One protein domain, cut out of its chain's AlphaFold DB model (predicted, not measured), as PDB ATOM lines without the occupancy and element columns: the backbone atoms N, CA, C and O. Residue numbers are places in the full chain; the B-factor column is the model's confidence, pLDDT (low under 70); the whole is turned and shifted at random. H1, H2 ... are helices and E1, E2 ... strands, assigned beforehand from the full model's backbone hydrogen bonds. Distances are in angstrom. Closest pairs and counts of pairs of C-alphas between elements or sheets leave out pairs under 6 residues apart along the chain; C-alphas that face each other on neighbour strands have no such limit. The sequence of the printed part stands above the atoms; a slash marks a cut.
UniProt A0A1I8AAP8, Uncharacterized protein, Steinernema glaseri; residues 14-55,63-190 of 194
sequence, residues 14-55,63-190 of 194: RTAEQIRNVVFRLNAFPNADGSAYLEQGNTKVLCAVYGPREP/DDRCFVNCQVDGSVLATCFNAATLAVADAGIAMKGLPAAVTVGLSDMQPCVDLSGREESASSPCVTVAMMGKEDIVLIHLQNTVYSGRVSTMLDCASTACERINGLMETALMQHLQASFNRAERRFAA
ATOM      1  N   ARG A  14      21.774  15.416 -75.862       86.19
ATOM      2  CA  ARG A  14      20.782  14.540 -76.509       86.19
ATOM      3  C   ARG A  14      20.404  15.043 -77.899       86.19
ATOM      4  O   ARG A  14      20.465  16.242 -78.174       86.19
ATOM      5  N   THR A  15      19.942  14.133 -78.754       87.56
ATOM      6  CA  THR A  15      19.254  14.507 -80.000       87.56
ATOM      7  C   THR A  15      17.808  14.931 -79.719       87.56
ATOM      8  O   THR A  15      17.266  14.683 -78.638       87.56
ATOM      9  N   ALA A  16      17.152  15.565 -80.694       85.25
ATOM     10  CA  ALA A  16      15.762  16.005 -80.557       85.25
ATOM     11  C   ALA A  16      14.783  14.852 -80.251       85.25
ATOM     12  O   ALA A  16      13.840  15.041 -79.490       85.25
ATOM     13  N   GLU A  17      15.018  13.650 -80.776       86.19
ATOM     14  CA  GLU A  17      14.132  12.485 -80.598       86.19
ATOM     15  C   GLU A  17      14.467  11.631 -79.363       86.19
ATOM     16  O   GLU A  17      13.764  10.669 -79.041       86.19
ATOM     17  N   GLN A  18      15.567  11.934 -78.675       88.00
ATOM     18  CA  GLN A  18      16.080  11.097 -77.600       88.00
ATOM     19  C   GLN A  18      15.464  11.461 -76.242       88.00
ATOM     20  O   GLN A  18      15.643  12.564 -75.716       88.00
ATOM     21  N   ILE A  19      14.802  10.480 -75.624       88.62
ATOM     22  CA  ILE A  19      14.292  10.577 -74.250       88.62
ATOM     23  C   ILE A  19      15.430  10.588 -73.219       88.62
ATOM     24  O   ILE A  19      16.515  10.051 -73.463       88.62
ATOM     25  N   ARG A  20      15.193  11.199 -72.052       90.19
ATOM     26  CA  ARG A  20      16.109  11.106 -70.902       90.19
ATOM     27  C   ARG A  20      16.191   9.665 -70.410       90.19
ATOM     28  O   ARG A  20      15.292   8.865 -70.648       90.19
ATOM     29  N   ASN A  21      17.255   9.357 -69.671       89.94
ATOM     30  CA  ASN A  21      17.338   8.085 -68.965       89.94
ATOM     31  C   ASN A  21      16.141   7.937 -68.016       89.94
ATOM     32  O   ASN A  21      15.849   8.870 -67.259       89.94
ATOM     33  N   VAL A  22      15.479   6.782 -68.069       91.12
ATOM     34  CA  VAL A  22      14.304   6.482 -67.250       91.12
ATOM     35  C   VAL A  22      14.609   5.304 -66.340       91.12
ATOM     36  O   VAL A  22      15.056   4.254 -66.797       91.12
ATOM     37  N   VAL A  23      14.361   5.480 -65.048       92.50
ATOM     38  CA  VAL A  23      14.508   4.435 -64.036       92.50
ATOM     39  C   VAL A  23      13.154   4.204 -63.395       92.50
ATOM     40  O   VAL A  23      12.549   5.126 -62.853       92.50
ATOM     41  N   PHE A  24      12.705   2.955 -63.422       91.94
ATOM     42  CA  PHE A  24      11.464   2.529 -62.792       91.94
ATOM     43  C   PHE A  24      11.775   1.674 -61.567       91.94
ATOM     44  O   PHE A  24      12.619   0.778 -61.613       91.94
ATOM     45  N   ARG A  25      11.082   1.934 -60.460       92.12
ATOM     46  CA  ARG A  25      11.086   1.086 -59.268       92.12
ATOM     47  C   ARG A  25       9.655   0.906 -58.786       92.12
ATOM     48  O   ARG A  25       9.000   1.863 -58.392       92.12
ATOM     49  N   LEU A  26       9.187  -0.330 -58.823       91.75
ATOM     50  CA  LEU A  26       7.862  -0.719 -58.349       91.75
ATOM     51  C   LEU A  26       7.913  -1.122 -56.876       91.75
ATOM     52  O   LEU A  26       8.976  -1.515 -56.378       91.75
ATOM     53  N   ASN A  27       6.772  -1.023 -56.197       89.88
ATOM     54  CA  ASN A  27       6.623  -1.286 -54.770       89.88
ATOM     55  C   ASN A  27       7.570  -0.430 -53.899       89.88
ATOM     56  O   ASN A  27       8.315  -0.926 -53.050       89.88
ATOM     57  N   ALA A  28       7.584   0.882 -54.157       88.81
ATOM     58  CA  ALA A  28       8.382   1.854 -53.405       88.81
ATOM     59  C   ALA A  28       7.842   2.103 -51.981       88.81
ATOM     60  O   ALA A  28       8.611   2.416 -51.070       88.81
ATOM     61  N   PHE A  29       6.532   1.948 -51.780       88.25
ATOM     62  CA  PHE A  29       5.847   2.091 -50.502       88.25
ATOM     63  C   PHE A  29       5.113   0.799 -50.121       88.25
ATOM     64  O   PHE A  29       4.036   0.537 -50.652       88.25
ATOM     65  N   PRO A  30       5.593   0.053 -49.112       83.31
ATOM     66  CA  PRO A  30       4.975  -1.214 -48.713       83.31
ATOM     67  C   PRO A  30       3.605  -1.058 -48.028       83.31
ATOM     68  O   PRO A  30       2.895  -2.041 -47.852       83.31
ATOM     69  N   ASN A  31       3.239   0.157 -47.608       86.88
ATOM     70  CA  ASN A  31       1.955   0.440 -46.949       86.88
ATOM     71  C   ASN A  31       0.842   0.838 -47.937       86.88
ATOM     72  O   ASN A  31      -0.310   0.992 -47.520       86.88
ATOM     73  N   ALA A  32       1.185   1.093 -49.203       88.25
ATOM     74  CA  ALA A  32       0.222   1.379 -50.262       88.25
ATOM     75  C   ALA A  32      -0.247   0.069 -50.913       88.25
ATOM     76  O   ALA A  32       0.454  -0.936 -50.828       88.25
ATOM     77  N   ASP A  33      -1.422   0.081 -51.546       89.38
ATOM     78  CA  ASP A  33      -1.903  -1.096 -52.285       89.38
ATOM     79  C   ASP A  33      -1.068  -1.306 -53.556       89.38
ATOM     80  O   ASP A  33      -0.751  -2.436 -53.907       89.38
ATOM     81  N   GLY A  34      -0.637  -0.207 -54.183       91.44
ATOM     82  CA  GLY A  34       0.418  -0.204 -55.191       91.44
ATOM     83  C   GLY A  34       1.214   1.087 -55.147       91.44
ATOM     84  O   GLY A  34       0.734   2.135 -54.699       91.44
ATOM     85  N   SER A  35       2.466   1.029 -55.577       93.88
ATOM     86  CA  SER A  35       3.324   2.207 -55.603       93.88
ATOM     87  C   SER A  35       4.397   2.111 -56.672       93.88
ATOM     88  O   SER A  35       4.942   1.048 -56.957       93.88
ATOM     89  N   ALA A  36       4.748   3.257 -57.237       94.50
ATOM     90  CA  ALA A  36       5.809   3.355 -58.217       94.50
ATOM     91  C   ALA A  36       6.656   4.593 -57.961       94.50
ATOM     92  O   ALA A  36       6.160   5.678 -57.653       94.50
ATOM     93  N   TYR A  37       7.954   4.412 -58.123       93.44
ATOM     94  CA  TYR A  37       8.941   5.465 -58.174       93.44
ATOM     95  C   TYR A  37       9.541   5.499 -59.574       93.44
ATOM     96  O   TYR A  37       9.976   4.474 -60.103       93.44
ATOM     97  N   LEU A  38       9.553   6.681 -60.171       92.88
ATOM     98  CA  LEU A  38      10.016   6.913 -61.526       92.88
ATOM     99  C   LEU A  38      10.992   8.089 -61.515       92.88
ATOM    100  O   LEU A  38      10.666   9.175 -61.036       92.88
ATOM    101  N   GLU A  39      12.183   7.879 -62.065       91.81
ATOM    102  CA  GLU A  39      13.146   8.946 -62.343       91.81
ATOM    103  C   GLU A  39      13.288   9.118 -63.849       91.81
ATOM    104  O   GLU A  39      13.621   8.165 -64.546       91.81
ATOM    105  N   GLN A  40      13.053  10.324 -64.359       89.81
ATOM    106  CA  GLN A  40      13.247  10.668 -65.764       89.81
ATOM    107  C   GLN A  40      14.223  11.843 -65.865       89.81
ATOM    108  O   GLN A  40      13.866  13.018 -65.724       89.81
ATOM    109  N   GLY A  41      15.500  11.514 -66.061       88.50
ATOM    110  CA  GLY A  41      16.607  12.446 -65.855       88.50
ATOM    111  C   GLY A  41      16.601  13.007 -64.430       88.50
ATOM    112  O   GLY A  41      16.784  12.264 -63.472       88.50
ATOM    113  N   ASN A  42      16.373  14.316 -64.289       86.56
ATOM    114  CA  ASN A  42      16.319  14.983 -62.983       86.56
ATOM    115  C   ASN A  42      14.918  14.988 -62.357       86.56
ATOM    116  O   ASN A  42      14.793  15.315 -61.182       86.56
ATOM    117  N   THR A  43      13.874  14.657 -63.126       88.56
ATOM    118  CA  THR A  43      12.503  14.637 -62.616       88.56
ATOM    119  C   THR A  43      12.292  13.358 -61.823       88.56
ATOM    120  O   THR A  43      12.443  12.265 -62.371       88.56
ATOM    121  N   LYS A  44      11.912  13.489 -60.554       90.81
ATOM    122  CA  LYS A  44      11.603  12.352 -59.683       90.81
ATOM    123  C   LYS A  44      10.134  12.376 -59.321       90.81
ATOM    124  O   LYS A  44       9.626  13.393 -58.850       90.81
ATOM    125  N   VAL A  45       9.468  11.253 -59.542       92.06
ATOM    126  CA  VAL A  45       8.056  11.077 -59.229       92.06
ATOM    127  C   VAL A  45       7.882   9.853 -58.367       92.06
ATOM    128  O   VAL A  45       8.369   8.771 -58.680       92.06
ATOM    129  N   LEU A  46       7.141  10.030 -57.288       91.88
ATOM    130  CA  LEU A  46       6.749   8.960 -56.401       91.88
ATOM    131  C   LEU A  46       5.228   8.947 -56.317       91.88
ATOM    132  O   LEU A  46       4.633   9.901 -55.821       91.88
ATOM    133  N   CYS A  47       4.605   7.882 -56.809       92.12
ATOM    134  CA  CYS A  47       3.160   7.706 -56.799       92.12
ATOM    135  C   CYS A  47       2.768   6.523 -55.909       92.12
ATOM    136  O   CYS A  47       3.358   5.445 -55.978       92.12
ATOM    137  N   ALA A  48       1.749   6.732 -55.081       92.00
ATOM    138  CA  ALA A  48       1.123   5.719 -54.247       92.00
ATOM    139  C   ALA A  48      -0.367   5.641 -54.579       92.00
ATOM    140  O   ALA A  48      -1.046   6.668 -54.667       92.00
ATOM    141  N   VAL A  49      -0.867   4.424 -54.738       91.25
ATOM    142  CA  VAL A  49      -2.272   4.127 -54.992       91.25
ATOM    143  C   VAL A  49      -2.855   3.468 -53.752       91.25
ATOM    144  O   VAL A  49      -2.309   2.502 -53.215       91.25
ATOM    145  N   TYR A  50      -3.974   4.023 -53.297       87.44
ATOM    146  CA  TYR A  50      -4.767   3.476 -52.205       87.44
ATOM    147  C   TYR A  50      -6.165   3.182 -52.730       87.44
ATOM    148  O   TYR A  50      -6.892   4.090 -53.148       87.44
ATOM    149  N   GLY A  51      -6.544   1.912 -52.704       76.31
ATOM    150  CA  GLY A  51      -7.782   1.430 -53.291       76.31
ATOM    151  C   GLY A  51      -7.567   0.193 -54.163       76.31
ATOM    152  O   GLY A  51      -6.438  -0.083 -54.562       76.31
ATOM    153  N   PRO A  52      -8.645  -0.535 -54.487       72.06
ATOM    154  CA  PRO A  52     -10.050  -0.229 -54.193       72.06
ATOM    155  C   PRO A  52     -10.420  -0.582 -52.742       72.06
ATOM    156  O   PRO A  52     -10.276  -1.718 -52.304       72.06
ATOM    157  N   ARG A  53     -10.877   0.405 -51.961       74.06
ATOM    158  CA  ARG A  53     -11.262   0.235 -50.548       74.06
ATOM    159  C   ARG A  53     -12.592   0.928 -50.299       74.06
ATOM    160  O   ARG A  53     -12.851   1.977 -50.884       74.06
ATOM    161  N   GLU A  54     -13.402   0.375 -49.400       71.00
ATOM    162  CA  GLU A  54     -14.692   0.971 -49.058       71.00
ATOM    163  C   GLU A  54     -14.487   2.360 -48.415       71.00
ATOM    164  O   GLU A  54     -13.719   2.505 -47.452       71.00
ATOM    165  N   PRO A  55     -15.121   3.415 -48.951       66.06
ATOM    166  CA  PRO A  55     -14.911   4.769 -48.472       66.06
ATOM    167  C   PRO A  55     -15.529   4.952 -47.087       66.06
ATOM    168  O   PRO A  55     -16.695   4.665 -46.832       66.06
ATOM    169  N   ASP A  63     -17.393   4.681 -56.135       61.25
ATOM    170  CA  ASP A  63     -17.045   3.250 -56.146       61.25
ATOM    171  C   ASP A  63     -16.174   2.856 -57.359       61.25
ATOM    172  O   ASP A  63     -15.556   1.797 -57.369       61.25
ATOM    173  N   ASP A  64     -16.083   3.742 -58.355       66.12
ATOM    174  CA  ASP A  64     -15.329   3.580 -59.603       66.12
ATOM    175  C   ASP A  64     -14.028   4.414 -59.632       66.12
ATOM    176  O   ASP A  64     -13.552   4.829 -60.689       66.12
ATOM    177  N   ARG A  65     -13.476   4.791 -58.466       66.56
ATOM    178  CA  ARG A  65     -12.279   5.651 -58.396       66.56
ATOM    179  C   ARG A  65     -11.258   5.167 -57.375       66.56
ATOM    180  O   ARG A  65     -11.588   4.845 -56.239       66.56
ATOM    181  N   CYS A  66      -9.988   5.198 -57.769       70.19
ATOM    182  CA  CYS A  66      -8.851   5.039 -56.865       70.19
ATOM    183  C   CYS A  66      -8.243   6.406 -56.521       70.19
ATOM    184  O   CYS A  66      -8.336   7.362 -57.297       70.19
ATOM    185  N   PHE A  67      -7.616   6.506 -55.348       75.69
ATOM    186  CA  PHE A  67      -6.845   7.689 -54.980       75.69
ATOM    187  C   PHE A  67      -5.381   7.466 -55.341       75.69
ATOM    188  O   PHE A  67      -4.728   6.583 -54.784       75.69
ATOM    189  N   VAL A  68      -4.875   8.296 -56.252       79.50
ATOM    190  CA  VAL A  68      -3.461   8.340 -56.624       79.50
ATOM    191  C   VAL A  68      -2.845   9.576 -55.978       79.50
ATOM    192  O   VAL A  68      -3.256  10.701 -56.261       79.50
ATOM    193  N   ASN A  69      -1.877   9.373 -55.091       83.00
ATOM    194  CA  ASN A  69      -1.091  10.451 -54.506       83.00
ATOM    195  C   ASN A  69       0.291  10.459 -55.156       83.00
ATOM    196  O   ASN A  69       1.036   9.495 -54.990       83.00
ATOM    197  N   CYS A  70       0.631  11.529 -55.873       82.69
ATOM    198  CA  CYS A  70       1.924  11.674 -56.533       82.69
ATOM    199  C   CYS A  70       2.687  12.868 -55.955       82.69
ATOM    200  O   CYS A  70       2.190  13.993 -55.946       82.69
ATOM    201  N   GLN A  71       3.908  12.616 -55.494       83.31
ATOM    202  CA  GLN A  71       4.881  13.640 -55.132       83.31
ATOM    203  C   GLN A  71       5.884  13.781 -56.265       83.31
ATOM    204  O   GLN A  71       6.395  12.786 -56.781       83.31
ATOM    205  N   VAL A  72       6.137  15.020 -56.668       82.81
ATOM    206  CA  VAL A  72       6.866  15.340 -57.892       82.81
ATOM    207  C   VAL A  72       7.909  16.397 -57.568       82.81
ATOM    208  O   VAL A  72       7.575  17.438 -57.006       82.81
ATOM    209  N   ASP A  73       9.154  16.136 -57.953       77.94
ATOM    210  CA  ASP A  73      10.245  17.110 -57.930       77.94
ATOM    211  C   ASP A  73      10.602  17.492 -59.377       77.94
ATOM    212  O   ASP A  73      11.493  16.915 -60.007       77.94
ATOM    213  N   GLY A  74       9.789  18.382 -59.960       69.12
ATOM    214  CA  GLY A  74       9.895  18.848 -61.348       69.12
ATOM    215  C   GLY A  74       8.536  19.070 -62.028       69.12
ATOM    216  O   GLY A  74       7.500  18.642 -61.539       69.12
ATOM    217  N   SER A  75       8.529  19.743 -63.181       60.00
ATOM    218  CA  SER A  75       7.311  19.992 -63.970       60.00
ATOM    219  C   SER A  75       7.335  19.146 -65.236       60.00
ATOM    220  O   SER A  75       7.832  19.608 -66.254       60.00
ATOM    221  N   VAL A  76       6.886  17.886 -65.176       79.44
ATOM    222  CA  VAL A  76       6.654  17.083 -66.393       79.44
ATOM    223  C   VAL A  76       5.424  16.196 -66.202       79.44
ATOM    224  O   VAL A  76       5.486  15.152 -65.551       79.44
ATOM    225  N   LEU A  77       4.303  16.597 -66.810       87.62
ATOM    226  CA  LEU A  77       3.029  15.867 -66.764       87.62
ATOM    227  C   LEU A  77       3.167  14.411 -67.243       87.62
ATOM    228  O   LEU A  77       2.626  13.501 -66.616       87.62
ATOM    229  N   ALA A  78       3.926  14.186 -68.318       90.62
ATOM    230  CA  ALA A  78       4.152  12.857 -68.885       90.62
ATOM    231  C   ALA A  78       4.791  11.880 -67.883       90.62
ATOM    232  O   ALA A  78       4.348  10.741 -67.747       90.62
ATOM    233  N   THR A  79       5.794  12.335 -67.131       91.00
ATOM    234  CA  THR A  79       6.476  11.517 -66.120       91.00
ATOM    235  C   THR A  79       5.521  11.127 -64.992       91.00
ATOM    236  O   THR A  79       5.507   9.974 -64.565       91.00
ATOM    237  N   CYS A  80       4.673  12.061 -64.549       90.44
ATOM    238  CA  CYS A  80       3.648  11.789 -63.542       90.44
ATOM    239  C   CYS A  80       2.631  10.754 -64.018       90.44
ATOM    240  O   CYS A  80       2.272   9.853 -63.264       90.44
ATOM    241  N   PHE A  81       2.199  10.867 -65.273       92.62
ATOM    242  CA  PHE A  81       1.268   9.925 -65.875       92.62
ATOM    243  C   PHE A  81       1.858   8.508 -65.910       92.62
ATOM    244  O   PHE A  81       1.233   7.574 -65.419       92.62
ATOM    245  N   ASN A  82       3.099   8.359 -66.381       93.06
ATOM    246  CA  ASN A  82       3.787   7.063 -66.430       93.06
ATOM    247  C   ASN A  82       3.971   6.443 -65.035       93.06
ATOM    248  O   ASN A  82       3.763   5.244 -64.850       93.06
ATOM    249  N   ALA A  83       4.316   7.258 -64.033       93.19
ATOM    250  CA  ALA A  83       4.436   6.800 -62.651       93.19
ATOM    251  C   ALA A  83       3.086   6.337 -62.082       93.19
ATOM    252  O   ALA A  83       3.022   5.312 -61.404       93.19
ATOM    253  N   ALA A  84       1.999   7.053 -62.381       92.12
ATOM    254  CA  ALA A  84       0.656   6.657 -61.974       92.12
ATOM    255  C   ALA A  84       0.223   5.348 -62.649       92.12
ATOM    256  O   ALA A  84      -0.248   4.450 -61.954       92.12
ATOM    257  N   THR A  85       0.449   5.195 -63.960       93.00
ATOM    258  CA  THR A  85       0.168   3.950 -64.698       93.00
ATOM    259  C   THR A  85       0.850   2.753 -64.041       93.00
ATOM    260  O   THR A  85       0.216   1.730 -63.784       93.00
ATOM    261  N   LEU A  86       2.135   2.889 -63.711       93.38
ATOM    262  CA  LEU A  86       2.898   1.839 -63.044       93.38
ATOM    263  C   LEU A  86       2.398   1.553 -61.626       93.38
ATOM    264  O   LEU A  86       2.332   0.393 -61.233       93.38
ATOM    265  N   ALA A  87       2.012   2.577 -60.865       93.25
ATOM    266  CA  ALA A  87       1.498   2.392 -59.510       93.25
ATOM    267  C   ALA A  87       0.127   1.690 -59.499       93.25
ATOM    268  O   ALA A  87      -0.140   0.878 -58.615       93.25
ATOM    269  N   VAL A  88      -0.729   1.968 -60.488       91.50
ATOM    270  CA  VAL A  88      -2.019   1.280 -60.664       91.50
ATOM    271  C   VAL A  88      -1.805  -0.170 -61.112       91.50
ATOM    272  O   VAL A  88      -2.494  -1.065 -60.623       91.50
ATOM    273  N   ALA A  89      -0.819  -0.420 -61.981       92.50
ATOM    274  CA  ALA A  89      -0.429  -1.773 -62.377       92.50
ATOM    275  C   ALA A  89       0.100  -2.595 -61.191       92.50
ATOM    276  O   ALA A  89      -0.285  -3.749 -61.025       92.50
ATOM    277  N   ASP A  90       0.939  -1.988 -60.344       91.75
ATOM    278  CA  ASP A  90       1.472  -2.599 -59.116       91.75
ATOM    279  C   ASP A  90       0.364  -2.934 -58.110       91.75
ATOM    280  O   ASP A  90       0.391  -3.993 -57.490       91.75
ATOM    281  N   ALA A  91      -0.660  -2.075 -58.015       90.44
ATOM    282  CA  ALA A  91      -1.836  -2.305 -57.174       90.44
ATOM    283  C   ALA A  91      -2.713  -3.479 -57.651       90.44
ATOM    284  O   ALA A  91      -3.672  -3.846 -56.971       90.44
ATOM    285  N   GLY A  92      -2.438  -4.049 -58.831       88.44
ATOM    286  CA  GLY A  92      -3.241  -5.124 -59.411       88.44
ATOM    287  C   GLY A  92      -4.646  -4.677 -59.823       88.44
ATOM    288  O   GLY A  92      -5.553  -5.503 -59.922       88.44
ATOM    289  N   ILE A  93      -4.849  -3.377 -60.053       88.50
ATOM    290  CA  ILE A  93      -6.127  -2.845 -60.529       88.50
ATOM    291  C   ILE A  93      -6.266  -3.193 -62.013       88.50
ATOM    292  O   ILE A  93      -5.359  -2.954 -62.810       88.50
ATOM    293  N   ALA A  94      -7.408  -3.764 -62.394       87.44
ATOM    294  CA  ALA A  94      -7.658  -4.169 -63.772       87.44
ATOM    295  C   ALA A  94      -7.653  -2.953 -64.722       87.44
ATOM    296  O   ALA A  94      -8.438  -2.019 -64.558       87.44
ATOM    297  N   MET A  95      -6.788  -2.988 -65.738       86.12
ATOM    298  CA  MET A  95      -6.650  -1.956 -66.770       86.12
ATOM    299  C   MET A  95      -6.723  -2.582 -68.165       86.12
ATOM    300  O   MET A  95      -6.370  -3.745 -68.347       86.12
ATOM    301  N   LYS A  96      -7.143  -1.804 -69.172       86.31
ATOM    302  CA  LYS A  96      -7.145  -2.250 -70.580       86.31
ATOM    303  C   LYS A  96      -5.734  -2.440 -71.151       86.31
ATOM    304  O   LYS A  96      -5.556  -3.213 -72.084       86.31
ATOM    305  N   GLY A  97      -4.756  -1.733 -70.595       88.19
ATOM    306  CA  GLY A  97      -3.360  -1.756 -71.010       88.19
ATOM    307  C   GLY A  97      -2.541  -0.768 -70.185       88.19
ATOM    308  O   GLY A  97      -3.067  -0.136 -69.267       88.19
ATOM    309  N   LEU A  98      -1.258  -0.642 -70.519       91.00
ATOM    310  CA  LEU A  98      -0.335   0.309 -69.903       91.00
ATOM    311  C   LEU A  98      -0.197   1.536 -70.814       91.00
ATOM    312  O   LEU A  98       0.544   1.491 -71.792       91.00
ATOM    313  N   PRO A  99      -0.926   2.634 -70.558       93.19
ATOM    314  CA  PRO A  99      -0.740   3.843 -71.338       93.19
ATOM    315  C   PRO A  99       0.585   4.524 -70.974       93.19
ATOM    316  O   PRO A  99       0.892   4.735 -69.797       93.19
ATOM    317  N   ALA A 100       1.341   4.906 -72.002       93.56
ATOM    318  CA  ALA A 100       2.584   5.655 -71.895       93.56
ATOM    319  C   ALA A 100       2.378   7.087 -72.378       93.56
ATOM    320  O   ALA A 100       1.722   7.323 -73.391       93.56
ATOM    321  N   ALA A 101       2.958   8.040 -71.662       93.69
ATOM    322  CA  ALA A 101       2.889   9.451 -71.968       93.69
ATOM    323  C   ALA A 101       4.261  10.039 -72.276       93.69
ATOM    324  O   ALA A 101       5.267   9.708 -71.639       93.69
ATOM    325  N   VAL A 102       4.273  10.982 -73.214       92.50
ATOM    326  CA  VAL A 102       5.443  11.773 -73.578       92.50
ATOM    327  C   VAL A 102       5.040  13.216 -73.859       92.50
ATOM    328  O   VAL A 102       3.960  13.490 -74.380       92.50
ATOM    329  N   THR A 103       5.919  14.153 -73.513       91.44
ATOM    330  CA  THR A 103       5.767  15.565 -73.876       91.44
ATOM    331  C   THR A 103       6.690  15.880 -75.041       91.44
ATOM    332  O   THR A 103       7.893  15.653 -74.942       91.44
ATOM    333  N   VAL A 104       6.146  16.421 -76.127       90.62
ATOM    334  CA  VAL A 104       6.892  16.876 -77.303       90.62
ATOM    335  C   VAL A 104       6.794  18.392 -77.395       90.62
ATOM    336  O   VAL A 104       5.704  18.954 -77.382       90.62
ATOM    337  N   GLY A 105       7.939  19.057 -77.483       89.56
ATOM    338  CA  GLY A 105       8.050  20.487 -77.746       89.56
ATOM    339  C   GLY A 105       8.338  20.783 -79.202       89.56
ATOM    340  O   GLY A 105       8.916  19.954 -79.895       89.56
ATOM    341  N   LEU A 106       8.000  21.982 -79.658       86.31
ATOM    342  CA  LEU A 106       8.422  22.487 -80.959       86.31
ATOM    343  C   LEU A 106       9.499  23.563 -80.763       86.31
ATOM    344  O   LEU A 106       9.224  24.613 -80.184       86.31
ATOM    345  N   SER A 107      10.712  23.307 -81.260       81.38
ATOM    346  CA  SER A 107      11.814  24.279 -81.296       81.38
ATOM    347  C   SER A 107      12.233  24.504 -82.740       81.38
ATOM    348  O   SER A 107      12.559  23.534 -83.410       81.38
ATOM    349  N   ASP A 108      12.218  25.747 -83.225       73.94
ATOM    350  CA  ASP A 108      12.720  26.127 -84.561       73.94
ATOM    351  C   ASP A 108      12.308  25.173 -85.704       73.94
ATOM    352  O   ASP A 108      13.089  24.736 -86.542       73.94
ATOM    353  N   MET A 109      11.013  24.835 -85.727       74.75
ATOM    354  CA  MET A 109      10.376  23.899 -86.668       74.75
ATOM    355  C   MET A 109      10.756  22.414 -86.537       74.75
ATOM    356  O   MET A 109      10.229  21.604 -87.304       74.75
ATOM    357  N   GLN A 110      11.565  22.036 -85.550       83.06
ATOM    358  CA  GLN A 110      11.895  20.652 -85.229       83.06
ATOM    359  C   GLN A 110      11.178  20.185 -83.944       83.06
ATOM    360  O   GLN A 110      11.285  20.830 -82.893       83.06
ATOM    361  N   PRO A 111      10.431  19.065 -83.986       88.25
ATOM    362  CA  PRO A 111       9.843  18.478 -82.788       88.25
ATOM    363  C   PRO A 111      10.932  17.852 -81.907       88.25
ATOM    364  O   PRO A 111      11.779  17.093 -82.374       88.25
ATOM    365  N   CYS A 112      10.897  18.171 -80.618       88.06
ATOM    366  CA  CYS A 112      11.811  17.677 -79.600       88.06
ATOM    367  C   CYS A 112      11.031  16.866 -78.565       88.06
ATOM    368  O   CYS A 112      10.177  17.394 -77.852       88.06
ATOM    369  N   VAL A 113      11.340  15.583 -78.462       89.62
ATOM    370  CA  VAL A 113      10.725  14.642 -77.528       89.62
ATOM    371  C   VAL A 113      11.310  14.836 -76.130       89.62
ATOM    372  O   VAL A 113      12.502  15.087 -75.967       89.62
ATOM    373  N   ASP A 114      10.477  14.698 -75.104       88.50
ATOM    374  CA  ASP A 114      10.860  14.726 -73.692       88.50
ATOM    375  C   ASP A 114      11.595  16.013 -73.279       88.50
ATOM    376  O   ASP A 114      12.799  16.023 -72.984       88.50
ATOM    377  N   LEU A 115      10.843  17.119 -73.282       84.81
ATOM    378  CA  LEU A 115      11.295  18.400 -72.743       84.81
ATOM    379  C   LEU A 115      11.579  18.315 -71.233       84.81
ATOM    380  O   LEU A 115      10.842  17.717 -70.447       84.81
ATOM    381  N   SER A 116      12.643  18.985 -70.814       81.75
ATOM    382  CA  SER A 116      12.912  19.328 -69.422       81.75
ATOM    383  C   SER A 116      12.134  20.581 -69.012       81.75
ATOM    384  O   SER A 116      11.829  21.433 -69.843       81.75
ATOM    385  N   GLY A 117      11.879  20.759 -67.712       79.06
ATOM    386  CA  GLY A 117      11.135  21.930 -67.220       79.06
ATOM    387  C   GLY A 117      11.775  23.281 -67.577       79.06
ATOM    388  O   GLY A 117      11.079  24.285 -67.702       79.06
ATOM    389  N   ARG A 118      13.098  23.319 -67.811       77.00
ATOM    390  CA  ARG A 118      13.794  24.525 -68.304       77.00
ATOM    391  C   ARG A 118      13.436  24.847 -69.755       77.00
ATOM    392  O   ARG A 118      13.353  26.019 -70.097       77.00
ATOM    393  N   GLU A 119      13.247  23.826 -70.585       78.81
ATOM    394  CA  GLU A 119      12.858  23.970 -71.993       78.81
ATOM    395  C   GLU A 119      11.362  24.277 -72.120       78.81
ATOM    396  O   GLU A 119      10.977  25.093 -72.947       78.81
ATOM    397  N   GLU A 120      10.524  23.700 -71.253       77.81
ATOM    398  CA  GLU A 120       9.090  24.022 -71.191       77.81
ATOM    399  C   GLU A 120       8.852  25.484 -70.775       77.81
ATOM    400  O   GLU A 120       8.015  26.180 -71.346       77.81
ATOM    401  N   SER A 121       9.659  25.994 -69.838       73.25
ATOM    402  CA  SER A 121       9.587  27.390 -69.380       73.25
ATOM    403  C   SER A 121       9.949  28.415 -70.464       73.25
ATOM    404  O   SER A 121       9.707  29.606 -70.279       73.25
ATOM    405  N   ALA A 122      10.520  27.991 -71.596       66.19
ATOM    406  CA  ALA A 122      10.943  28.879 -72.677       66.19
ATOM    407  C   ALA A 122       9.782  29.382 -73.566       66.19
ATOM    408  O   ALA A 122      10.031  29.980 -74.610       66.19
ATOM    409  N   SER A 123       8.520  29.169 -73.164       63.66
ATOM    410  CA  SER A 123       7.306  29.526 -73.921       63.66
ATOM    411  C   SER A 123       7.197  28.848 -75.296       63.66
ATOM    412  O   SER A 123       6.408  29.272 -76.145       63.66
ATOM    413  N   SER A 124       7.956  27.772 -75.512       75.94
ATOM    414  CA  SER A 124       7.821  26.927 -76.692       75.94
ATOM    415  C   SER A 124       6.471  26.208 -76.669       75.94
ATOM    416  O   SER A 124       5.970  25.859 -75.596       75.94
ATOM    417  N   PRO A 125       5.850  25.970 -77.830       86.88
ATOM    418  CA  PRO A 125       4.669  25.135 -77.891       86.88
ATOM    419  C   PRO A 125       5.009  23.703 -77.504       86.88
ATOM    420  O   PRO A 125       5.978  23.141 -78.023       86.88
ATOM    421  N   CYS A 126       4.210  23.095 -76.634       87.88
ATOM    422  CA  CYS A 126       4.380  21.696 -76.276       87.88
ATOM    423  C   CYS A 126       3.044  20.958 -76.237       87.88
ATOM    424  O   CYS A 126       1.994  21.513 -75.916       87.88
ATOM    425  N   VAL A 127       3.094  19.683 -76.603       90.25
ATOM    426  CA  VAL A 127       1.973  18.758 -76.542       90.25
ATOM    427  C   VAL A 127       2.389  17.557 -75.706       90.25
ATOM    428  O   VAL A 127       3.399  16.913 -75.979       90.25
ATOM    429  N   THR A 128       1.626  17.256 -74.666       91.69
ATOM    430  CA  THR A 128       1.727  15.998 -73.933       91.69
ATOM    431  C   THR A 128       0.690  15.042 -74.480       91.69
ATOM    432  O   THR A 128      -0.501  15.349 -74.490       91.69
ATOM    433  N   VAL A 129       1.139  13.877 -74.926       92.69
ATOM    434  CA  VAL A 129       0.277  12.826 -75.458       92.69
ATOM    435  C   VAL A 129       0.461  11.591 -74.595       92.69
ATOM    436  O   VAL A 129       1.597  11.215 -74.315       92.69
ATOM    437  N   ALA A 130      -0.640  10.970 -74.179       94.06
ATOM    438  CA  ALA A 130      -0.644   9.635 -73.598       94.06
ATOM    439  C   ALA A 130      -1.348   8.669 -74.545       94.06
ATOM    440  O   ALA A 130      -2.469   8.936 -74.980       94.06
ATOM    441  N   MET A 131      -0.692   7.555 -74.850       92.00
ATOM    442  CA  MET A 131      -1.161   6.558 -75.804       92.00
ATOM    443  C   MET A 131      -1.085   5.156 -75.220       92.00
ATOM    444  O   MET A 131      -0.183   4.829 -74.450       92.00
ATOM    445  N   MET A 132      -2.031   4.325 -75.627       89.00
ATOM    446  CA  MET A 132      -2.058   2.893 -75.388       89.00
ATOM    447  C   MET A 132      -1.873   2.204 -76.747       89.00
ATOM    448  O   MET A 132      -2.762   2.206 -77.591       89.00
ATOM    449  N   GLY A 133      -0.684   1.660 -77.010       81.62
ATOM    450  CA  GLY A 133      -0.346   1.152 -78.345       81.62
ATOM    451  C   GLY A 133      -0.227   2.260 -79.405       81.62
ATOM    452  O   GLY A 133       0.179   3.377 -79.088       81.62
ATOM    453  N   LYS A 134      -0.544   1.937 -80.668       73.56
ATOM    454  CA  LYS A 134      -0.336   2.822 -81.837       73.56
ATOM    455  C   LYS A 134      -1.449   3.828 -82.104       73.56
ATOM    456  O   LYS A 134      -1.173   4.883 -82.662       73.56
ATOM    457  N   GLU A 135      -2.688   3.500 -81.750       76.94
ATOM    458  CA  GLU A 135      -3.862   4.249 -82.226       76.94
ATOM    459  C   GLU A 135      -4.748   4.776 -81.088       76.94
ATOM    460  O   GLU A 135      -5.435   5.781 -81.272       76.94
ATOM    461  N   ASP A 136      -4.691   4.180 -79.890       89.62
ATOM    462  CA  ASP A 136      -5.557   4.590 -78.785       89.62
ATOM    463  C   ASP A 136      -4.928   5.728 -77.980       89.62
ATOM    464  O   ASP A 136      -4.078   5.535 -77.106       89.62
ATOM    465  N   ILE A 137      -5.377   6.948 -78.256       91.31
ATOM    466  CA  ILE A 137      -4.976   8.143 -77.518       91.31
ATOM    467  C   ILE A 137      -5.845   8.285 -76.263       91.31
ATOM    468  O   ILE A 137      -7.065   8.413 -76.338       91.31
ATOM    469  N   VAL A 138      -5.201   8.309 -75.097       91.94
ATOM    470  CA  VAL A 138      -5.853   8.463 -73.785       91.94
ATOM    471  C   VAL A 138      -5.926   9.930 -73.368       91.94
ATOM    472  O   VAL A 138      -6.909  10.364 -72.771       91.94
ATOM    473  N   LEU A 139      -4.882  10.699 -73.676       92.88
ATOM    474  CA  LEU A 139      -4.779  12.107 -73.307       92.88
ATOM    475  C   LEU A 139      -4.038  12.874 -74.397       92.88
ATOM    476  O   LEU A 139      -2.974  12.449 -74.839       92.88
ATOM    477  N   ILE A 140      -4.565  14.042 -74.753       92.12
ATOM    478  CA  ILE A 140      -3.810  15.097 -75.426       92.12
ATOM    479  C   ILE A 140      -3.952  16.347 -74.576       92.12
ATOM    480  O   ILE A 140      -5.062  16.798 -74.299       92.12
ATOM    481  N   HIS A 141      -2.820  16.911 -74.188       91.62
ATOM    482  CA  HIS A 141      -2.742  18.187 -73.501       91.62
ATOM    483  C   HIS A 141      -1.829  19.107 -74.297       91.62
ATOM    484  O   HIS A 141      -0.641  18.833 -74.437       91.62
ATOM    485  N   LEU A 142      -2.388  20.177 -74.853       89.81
ATOM    486  CA  LEU A 142      -1.642  21.165 -75.624       89.81
ATOM    487  C   LEU A 142      -1.437  22.413 -74.768       89.81
ATOM    488  O   LEU A 142      -2.403  22.987 -74.264       89.81
ATOM    489  N   GLN A 143      -0.189  22.848 -74.636       87.19
ATOM    490  CA  GLN A 143       0.170  24.100 -73.982       87.19
ATOM    491  C   GLN A 143       0.804  25.041 -75.005       87.19
ATOM    492  O   GLN A 143       1.683  24.662 -75.783       87.19
ATOM    493  N   ASN A 144       0.353  26.294 -74.962       86.19
ATOM    494  CA  ASN A 144       0.665  27.356 -75.918       86.19
ATOM    495  C   ASN A 144       0.115  27.089 -77.333       86.19
ATOM    496  O   ASN A 144      -0.496  26.064 -77.634       86.19
ATOM    497  N   THR A 145       0.261  28.078 -78.209       84.62
ATOM    498  CA  THR A 145      -0.315  28.065 -79.557       84.62
ATOM    499  C   THR A 145       0.575  27.310 -80.543       84.62
ATOM    500  O   THR A 145       1.744  27.657 -80.712       84.62
ATOM    501  N   VAL A 146       0.001  26.334 -81.253       85.19
ATOM    502  CA  VAL A 146       0.654  25.583 -82.338       85.19
ATOM    503  C   VAL A 146      -0.120  25.767 -83.639       85.19
ATOM    504  O   VAL A 146      -1.349  25.746 -83.651       85.19
ATOM    505  N   TYR A 147       0.597  25.898 -84.754       85.12
ATOM    506  CA  TYR A 147      -0.003  25.846 -86.086       85.12
ATOM    507  C   TYR A 147      -0.488  24.428 -86.409       85.12
ATOM    508  O   TYR A 147       0.277  23.472 -86.299       85.12
ATOM    509  N   SER A 148      -1.731  24.291 -86.879       82.88
ATOM    510  CA  SER A 148      -2.373  22.992 -87.141       82.88
ATOM    511  C   SER A 148      -1.533  22.042 -88.004       82.88
ATOM    512  O   SER A 148      -1.440  20.860 -87.692       82.88
ATOM    513  N   GLY A 149      -0.844  22.560 -89.026       83.38
ATOM    514  CA  GLY A 149       0.022  21.767 -89.909       83.38
ATOM    515  C   GLY A 149       1.260  21.156 -89.239       83.38
ATOM    516  O   GLY A 149       1.922  20.323 -89.848       83.38
ATOM    517  N   ARG A 150       1.594  21.556 -88.006       86.75
ATOM    518  CA  ARG A 150       2.725  21.014 -87.233       86.75
ATOM    519  C   ARG A 150       2.296  20.033 -86.148       86.75
ATOM    520  O   ARG A 150       3.115  19.228 -85.714       86.75
ATOM    521  N   VAL A 151       1.027  20.052 -85.741       88.06
ATOM    522  CA  VAL A 151       0.515  19.127 -84.719       88.06
ATOM    523  C   VAL A 151       0.672  17.677 -85.179       88.06
ATOM    524  O   VAL A 151       1.145  16.862 -84.398       88.06
ATOM    525  N   SER A 152       0.376  17.368 -86.447       89.75
ATOM    526  CA  SER A 152       0.558  16.019 -87.009       89.75
ATOM    527  C   SER A 152       1.989  15.512 -86.830       89.75
ATOM    528  O   SER A 152       2.196  14.464 -86.232       89.75
ATOM    529  N   THR A 153       2.983  16.318 -87.219       89.56
ATOM    530  CA  THR A 153       4.400  15.952 -87.069       89.56
ATOM    531  C   THR A 153       4.812  15.743 -85.610       89.56
ATOM    532  O   THR A 153       5.628  14.875 -85.317       89.56
ATOM    533  N   MET A 154       4.234  16.502 -84.671       89.81
ATOM    534  CA  MET A 154       4.501  16.313 -83.242       89.81
ATOM    535  C   MET A 154       3.867  15.023 -82.711       89.81
ATOM    536  O   MET A 154       4.480  14.354 -81.883       89.81
ATOM    537  N   LEU A 155       2.667  14.671 -83.184       90.19
ATOM    538  CA  LEU A 155       1.984  13.430 -82.813       90.19
ATOM    539  C   LEU A 155       2.722  12.194 -83.345       90.19
ATOM    540  O   LEU A 155       2.853  11.221 -82.608       90.19
ATOM    541  N   ASP A 156       3.270  12.250 -84.559       90.56
ATOM    542  CA  ASP A 156       4.060  11.151 -85.138       90.56
ATOM    543  C   ASP A 156       5.356  10.896 -84.343       90.56
ATOM    544  O   ASP A 156       5.733   9.754 -84.060       90.56
ATOM    545  N   CYS A 157       6.033  11.965 -83.911       89.69
ATOM    546  CA  CYS A 157       7.180  11.845 -83.010       89.69
ATOM    547  C   CYS A 157       6.762  11.341 -81.619       89.69
ATOM    548  O   CYS A 157       7.479  10.542 -81.008       89.69
ATOM    549  N   ALA A 158       5.608  11.790 -81.114       91.44
ATOM    550  CA  ALA A 158       5.086  11.365 -79.820       91.44
ATOM    551  C   ALA A 158       4.731   9.873 -79.808       91.44
ATOM    552  O   ALA A 158       5.092   9.189 -78.856       91.44
ATOM    553  N   SER A 159       4.094   9.348 -80.858       91.38
ATOM    554  CA  SER A 159       3.697   7.935 -80.934       91.38
ATOM    555  C   SER A 159       4.912   7.010 -80.861       91.38
ATOM    556  O   SER A 159       4.971   6.123 -80.009       91.38
ATOM    557  N   THR A 160       5.947   7.304 -81.650       91.94
ATOM    558  CA  THR A 160       7.212   6.553 -81.651       91.94
ATOM    559  C   THR A 160       7.900   6.592 -80.280       91.94
ATOM    560  O   THR A 160       8.476   5.601 -79.826       91.94
ATOM    561  N   ALA A 161       7.854   7.731 -79.588       91.69
ATOM    562  CA  ALA A 161       8.447   7.868 -78.261       91.69
ATOM    563  C   ALA A 161       7.624   7.174 -77.161       91.69
ATOM    564  O   ALA A 161       8.204   6.543 -76.274       91.69
ATOM    565  N   CYS A 162       6.293   7.241 -77.236       91.69
ATOM    566  CA  CYS A 162       5.384   6.527 -76.342       91.69
ATOM    567  C   CYS A 162       5.581   5.014 -76.446       91.69
ATOM    568  O   CYS A 162       5.654   4.354 -75.413       91.69
ATOM    569  N   GLU A 163       5.754   4.465 -77.652       91.69
ATOM    570  CA  GLU A 163       6.061   3.041 -77.841       91.69
ATOM    571  C   GLU A 163       7.343   2.622 -77.115       91.69
ATOM    572  O   GLU A 163       7.371   1.598 -76.429       91.69
ATOM    573  N   ARG A 164       8.399   3.440 -77.217       91.56
ATOM    574  CA  ARG A 164       9.672   3.181 -76.528       91.56
ATOM    575  C   ARG A 164       9.494   3.179 -75.013       91.56
ATOM    576  O   ARG A 164       9.971   2.261 -74.352       91.56
ATOM    577  N   ILE A 165       8.805   4.180 -74.462       92.12
ATOM    578  CA  ILE A 165       8.540   4.255 -73.017       92.12
ATOM    579  C   ILE A 165       7.655   3.087 -72.571       92.12
ATOM    580  O   ILE A 165       7.948   2.481 -71.544       92.12
ATOM    581  N   ASN A 166       6.630   2.727 -73.347       92.62
ATOM    582  CA  ASN A 166       5.756   1.606 -73.025       92.62
ATOM    583  C   ASN A 166       6.540   0.289 -72.926       92.62
ATOM    584  O   ASN A 166       6.434  -0.407 -71.922       92.62
ATOM    585  N   GLY A 167       7.418  -0.005 -73.893       92.75
ATOM    586  CA  GLY A 167       8.263  -1.203 -73.834       92.75
ATOM    587  C   GLY A 167       9.205  -1.223 -72.620       92.75
ATOM    588  O   GLY A 167       9.428  -2.271 -72.008       92.75
ATOM    589  N   LEU A 168       9.726  -0.063 -72.207       93.06
ATOM    590  CA  LEU A 168      10.532   0.042 -70.986       93.06
ATOM    591  C   LEU A 168       9.694  -0.170 -69.712       93.06
ATOM    592  O   LEU A 168      10.160  -0.806 -68.769       93.06
ATOM    593  N   MET A 169       8.454   0.321 -69.681       92.94
ATOM    594  CA  MET A 169       7.538   0.104 -68.558       92.94
ATOM    595  C   MET A 169       7.103  -1.360 -68.453       92.94
ATOM    596  O   MET A 169       7.136  -1.929 -67.364       92.94
ATOM    597  N   GLU A 170       6.748  -1.992 -69.575       92.06
ATOM    598  CA  GLU A 170       6.376  -3.409 -69.643       92.06
ATOM    599  C   GLU A 170       7.513  -4.314 -69.160       92.06
ATOM    600  O   GLU A 170       7.300  -5.205 -68.335       92.06
ATOM    601  N   THR A 171       8.742  -4.063 -69.621       93.56
ATOM    602  CA  THR A 171       9.914  -4.839 -69.188       93.56
ATOM    603  C   THR A 171      10.210  -4.645 -67.701       93.56
ATOM    604  O   THR A 171      10.466  -5.630 -67.005       93.56
ATOM    605  N   ALA A 172      10.111  -3.417 -67.181       92.94
ATOM    606  CA  ALA A 172      10.287  -3.139 -65.756       92.94
ATOM    607  C   ALA A 172       9.213  -3.819 -64.884       92.94
ATOM    608  O   ALA A 172       9.535  -4.399 -63.843       92.94
ATOM    609  N   LEU A 173       7.951  -3.795 -65.322       92.06
ATOM    610  CA  LEU A 173       6.845  -4.466 -64.637       92.06
ATOM    611  C   LEU A 173       7.038  -5.983 -64.616       92.06
ATOM    612  O   LEU A 173       6.959  -6.597 -63.553       92.06
ATOM    613  N   MET A 174       7.368  -6.585 -65.759       92.25
ATOM    614  CA  MET A 174       7.613  -8.026 -65.854       92.25
ATOM    615  C   MET A 174       8.769  -8.478 -64.957       92.25
ATOM    616  O   MET A 174       8.640  -9.475 -64.244       92.25
ATOM    617  N   GLN A 175       9.874  -7.727 -64.929       92.50
ATOM    618  CA  GLN A 175      11.006  -8.016 -64.043       92.50
ATOM    619  C   GLN A 175      10.605  -7.952 -62.565       92.50
ATOM    620  O   GLN A 175      10.991  -8.820 -61.776       92.50
ATOM    621  N   HIS A 176       9.810  -6.951 -62.178       91.44
ATOM    622  CA  HIS A 176       9.324  -6.831 -60.807       91.44
ATOM    623  C   HIS A 176       8.410  -7.993 -60.417       91.44
ATOM    624  O   HIS A 176       8.595  -8.591 -59.354       91.44
ATOM    625  N   LEU A 177       7.455  -8.343 -61.282       89.88
ATOM    626  CA  LEU A 177       6.542  -9.458 -61.052       89.88
ATOM    627  C   LEU A 177       7.322 -10.762 -60.879       89.88
ATOM    628  O   LEU A 177       7.134 -11.446 -59.875       89.88
ATOM    629  N   GLN A 178       8.272 -11.063 -61.769       92.12
ATOM    630  CA  GLN A 178       9.146 -12.237 -61.646       92.12
ATOM    631  C   GLN A 178       9.921 -12.257 -60.320       92.12
ATOM    632  O   GLN A 178       9.962 -13.278 -59.631       92.12
ATOM    633  N   ALA A 179      10.504 -11.126 -59.911       89.25
ATOM    634  CA  ALA A 179      11.206 -11.025 -58.632       89.25
ATOM    635  C   ALA A 179      10.272 -11.243 -57.427       89.25
ATOM    636  O   ALA A 179      10.685 -11.800 -56.405       89.25
ATOM    637  N   SER A 180       9.019 -10.806 -57.518       86.38
ATOM    638  CA  SER A 180       8.000 -11.009 -56.484       86.38
ATOM    639  C   SER A 180       7.513 -12.462 -56.432       86.38
ATOM    640  O   SER A 180       7.437 -13.022 -55.336       86.38
ATOM    641  N   PHE A 181       7.316 -13.118 -57.579       89.12
ATOM    642  CA  PHE A 181       7.027 -14.556 -57.657       89.12
ATOM    643  C   PHE A 181       8.148 -15.401 -57.041       89.12
ATOM    644  O   PHE A 181       7.892 -16.202 -56.144       89.12
ATOM    645  N   ASN A 182       9.406 -15.149 -57.416       90.50
ATOM    646  CA  ASN A 182      10.558 -15.883 -56.877       90.50
ATOM    647  C   ASN A 182      10.691 -15.729 -55.350       90.50
ATOM    648  O   ASN A 182      11.115 -16.651 -54.649       90.50
ATOM    649  N   ARG A 183      10.338 -14.554 -54.808       83.50
ATOM    650  CA  ARG A 183      10.311 -14.320 -53.355       83.50
ATOM    651  C   ARG A 183       9.196 -15.107 -52.674       83.50
ATOM    652  O   ARG A 183       9.419 -15.617 -51.576       83.50
ATOM    653  N   ALA A 184       8.029 -15.212 -53.306       82.50
ATOM    654  CA  ALA A 184       6.919 -16.003 -52.792       82.50
ATOM    655  C   ALA A 184       7.279 -17.495 -52.749       82.50
ATOM    656  O   ALA A 184       7.158 -18.107 -51.690       82.50
ATOM    657  N   GLU A 185       7.819 -18.059 -53.834       83.56
ATOM    658  CA  GLU A 185       8.219 -19.474 -53.891       83.56
ATOM    659  C   GLU A 185       9.215 -19.852 -52.790       83.56
ATOM    660  O   GLU A 185       9.018 -20.841 -52.087       83.56
ATOM    661  N   ARG A 186      10.244 -19.026 -52.556       78.88
ATOM    662  CA  ARG A 186      11.218 -19.260 -51.473       78.88
ATOM    663  C   ARG A 186      10.583 -19.278 -50.084       78.88
ATOM    664  O   ARG A 186      11.098 -19.945 -49.192       78.88
ATOM    665  N   ARG A 187       9.487 -18.543 -49.888       70.56
ATOM    666  CA  ARG A 187       8.760 -18.486 -48.614       70.56
ATOM    667  C   ARG A 187       7.927 -19.748 -48.382       70.56
ATOM    668  O   ARG A 187       7.817 -20.184 -47.242       70.56
ATOM    669  N   PHE A 188       7.392 -20.338 -49.450       66.94
ATOM    670  CA  PHE A 188       6.679 -21.619 -49.402       66.94
ATOM    671  C   PHE A 188       7.619 -22.832 -49.371       66.94
ATOM    672  O   PHE A 188       7.238 -23.878 -48.860       66.94
ATOM    673  N   ALA A 189       8.854 -22.690 -49.860       68.88
ATOM    674  CA  ALA A 189       9.874 -23.737 -49.845       68.88
ATOM    675  C   ALA A 189      10.654 -23.853 -48.515       68.88
ATOM    676  O   ALA A 189      11.616 -24.620 -48.440       68.88
ATOM    677  N   ALA A 190      10.286 -23.104 -47.466       60.72
ATOM    678  CA  ALA A 190      10.895 -23.271 -46.147       60.72
ATOM    679  C   ALA A 190      10.577 -24.682 -45.600       60.72
ATOM    680  O   ALA A 190       9.415 -25.089 -45.632       60.72
TER     681      ALA A 190
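Overview. This is residues 14 to 55 and 63 to 190 of the 194 residues of an uncharacterized protein of Steinernema glaseri (UniProt A0A1I8AAP8). Two antiparallel four-stranded sheets sit one beyond the other along the long helix H3, and the shorter helix H1 packs between them on a face of each. The twisted sheet E6 E5 E7 E8 curls round H3 at residues 150 to 169; the helix then passes edge strand E1 of the other sheet and sticks out with residues 181 to 188. The printed part has 170 residues, in the order E1 E2 E3 E4 H1 E5 E6 H2 E7 E8 H3, of mixed class. It is compact, with a radius of gyration of the C-alphas of 17.2 A, yet elongated, spanning 62 by 36 by 30 A.

Arrangement. Start with the sheet of E1, residues 22 to 26, E2, 34 to 40, E3, 43 to 50, and E4, 67 to 73, in that order. E1 E2 E3 form a meander, each strand the antiparallel neighbour of the one before; look for N 23 and O 39 at 2.8 A, and N 36 and O 47 at 2.9 A. E3 and E4 bring N 46 and O 71 to 2.9 A. H1, residues 77 to 90, is on this sheet at a height of 6.4 A, over E2 and E3, slantwise to the strands at 33 degrees to E2 on the local plane; the closest C-alphas of E2 and H1 are those of Ser 35 and Ala 87, 4.3 A apart. The second sheet runs E6, residues 110 to 113, E5, 100 to 107, E7, 126 to 132, E8, 136 to 143. Here N 105 and O 112 are 2.8 A apart, N 102 and O 129 2.9 A, and N 128 and O 141 2.8 A. H3, residues 148 to 188, and H1 are both on the sheet E6 E5 E7 E8, in three layers, that is with helices on both faces of the sheet; the sheet curls round H3, and the closest C-alphas of E5 and H3 are those of Ala 100 and Asn 166, 5.3 A apart. E6, H2, residues 117 to 120, and E7 form a split strand-helix-strand unit, two strands running the same way with E5 between them, its crossover right-handed. H2 only grazes this sheet, with residues 119 to 120. H1 and H3 only just touch, with 3 pairs of C-alphas within 8 A, the closest those of Leu 86 and Met 169 at 7.4 A, at a shallow tilt of 30 degrees, the same way. Every O i to N i+4 pair is within hydrogen-bond range in H1, and 35 of 37 in H3; H2 is too short for such a pair.

Along the chain. Find C-alpha 22 at (14.304, 6.482, -67.250), where E1 begins. E3 spans 23.0 A, E5 22.8 A, E8 20.9 A and H1 20.0 A. From C-alpha 148 at (-2.373, 22.992, -87.141), H3 runs 59.1 A to C-alpha 188 at (6.679, -21.619, -49.402).

Size, cuts and confidence. The C-alphas farthest apart are those of Tyr 147 and Ala 190, 64.2 A. Residues 56 to 62 are not printed, and C-alphas 55 and 63 are 8.1 A apart across this cut, in the link from E3 to E4. Of the links printed whole, E1 to E2 and H1 to E5 are short and the others tight. Mean pLDDT of the printed part is 86.2; look for values under 70 at residues 55, 63 to 65, 74 to 75, 122 to 123 and 188 to 190.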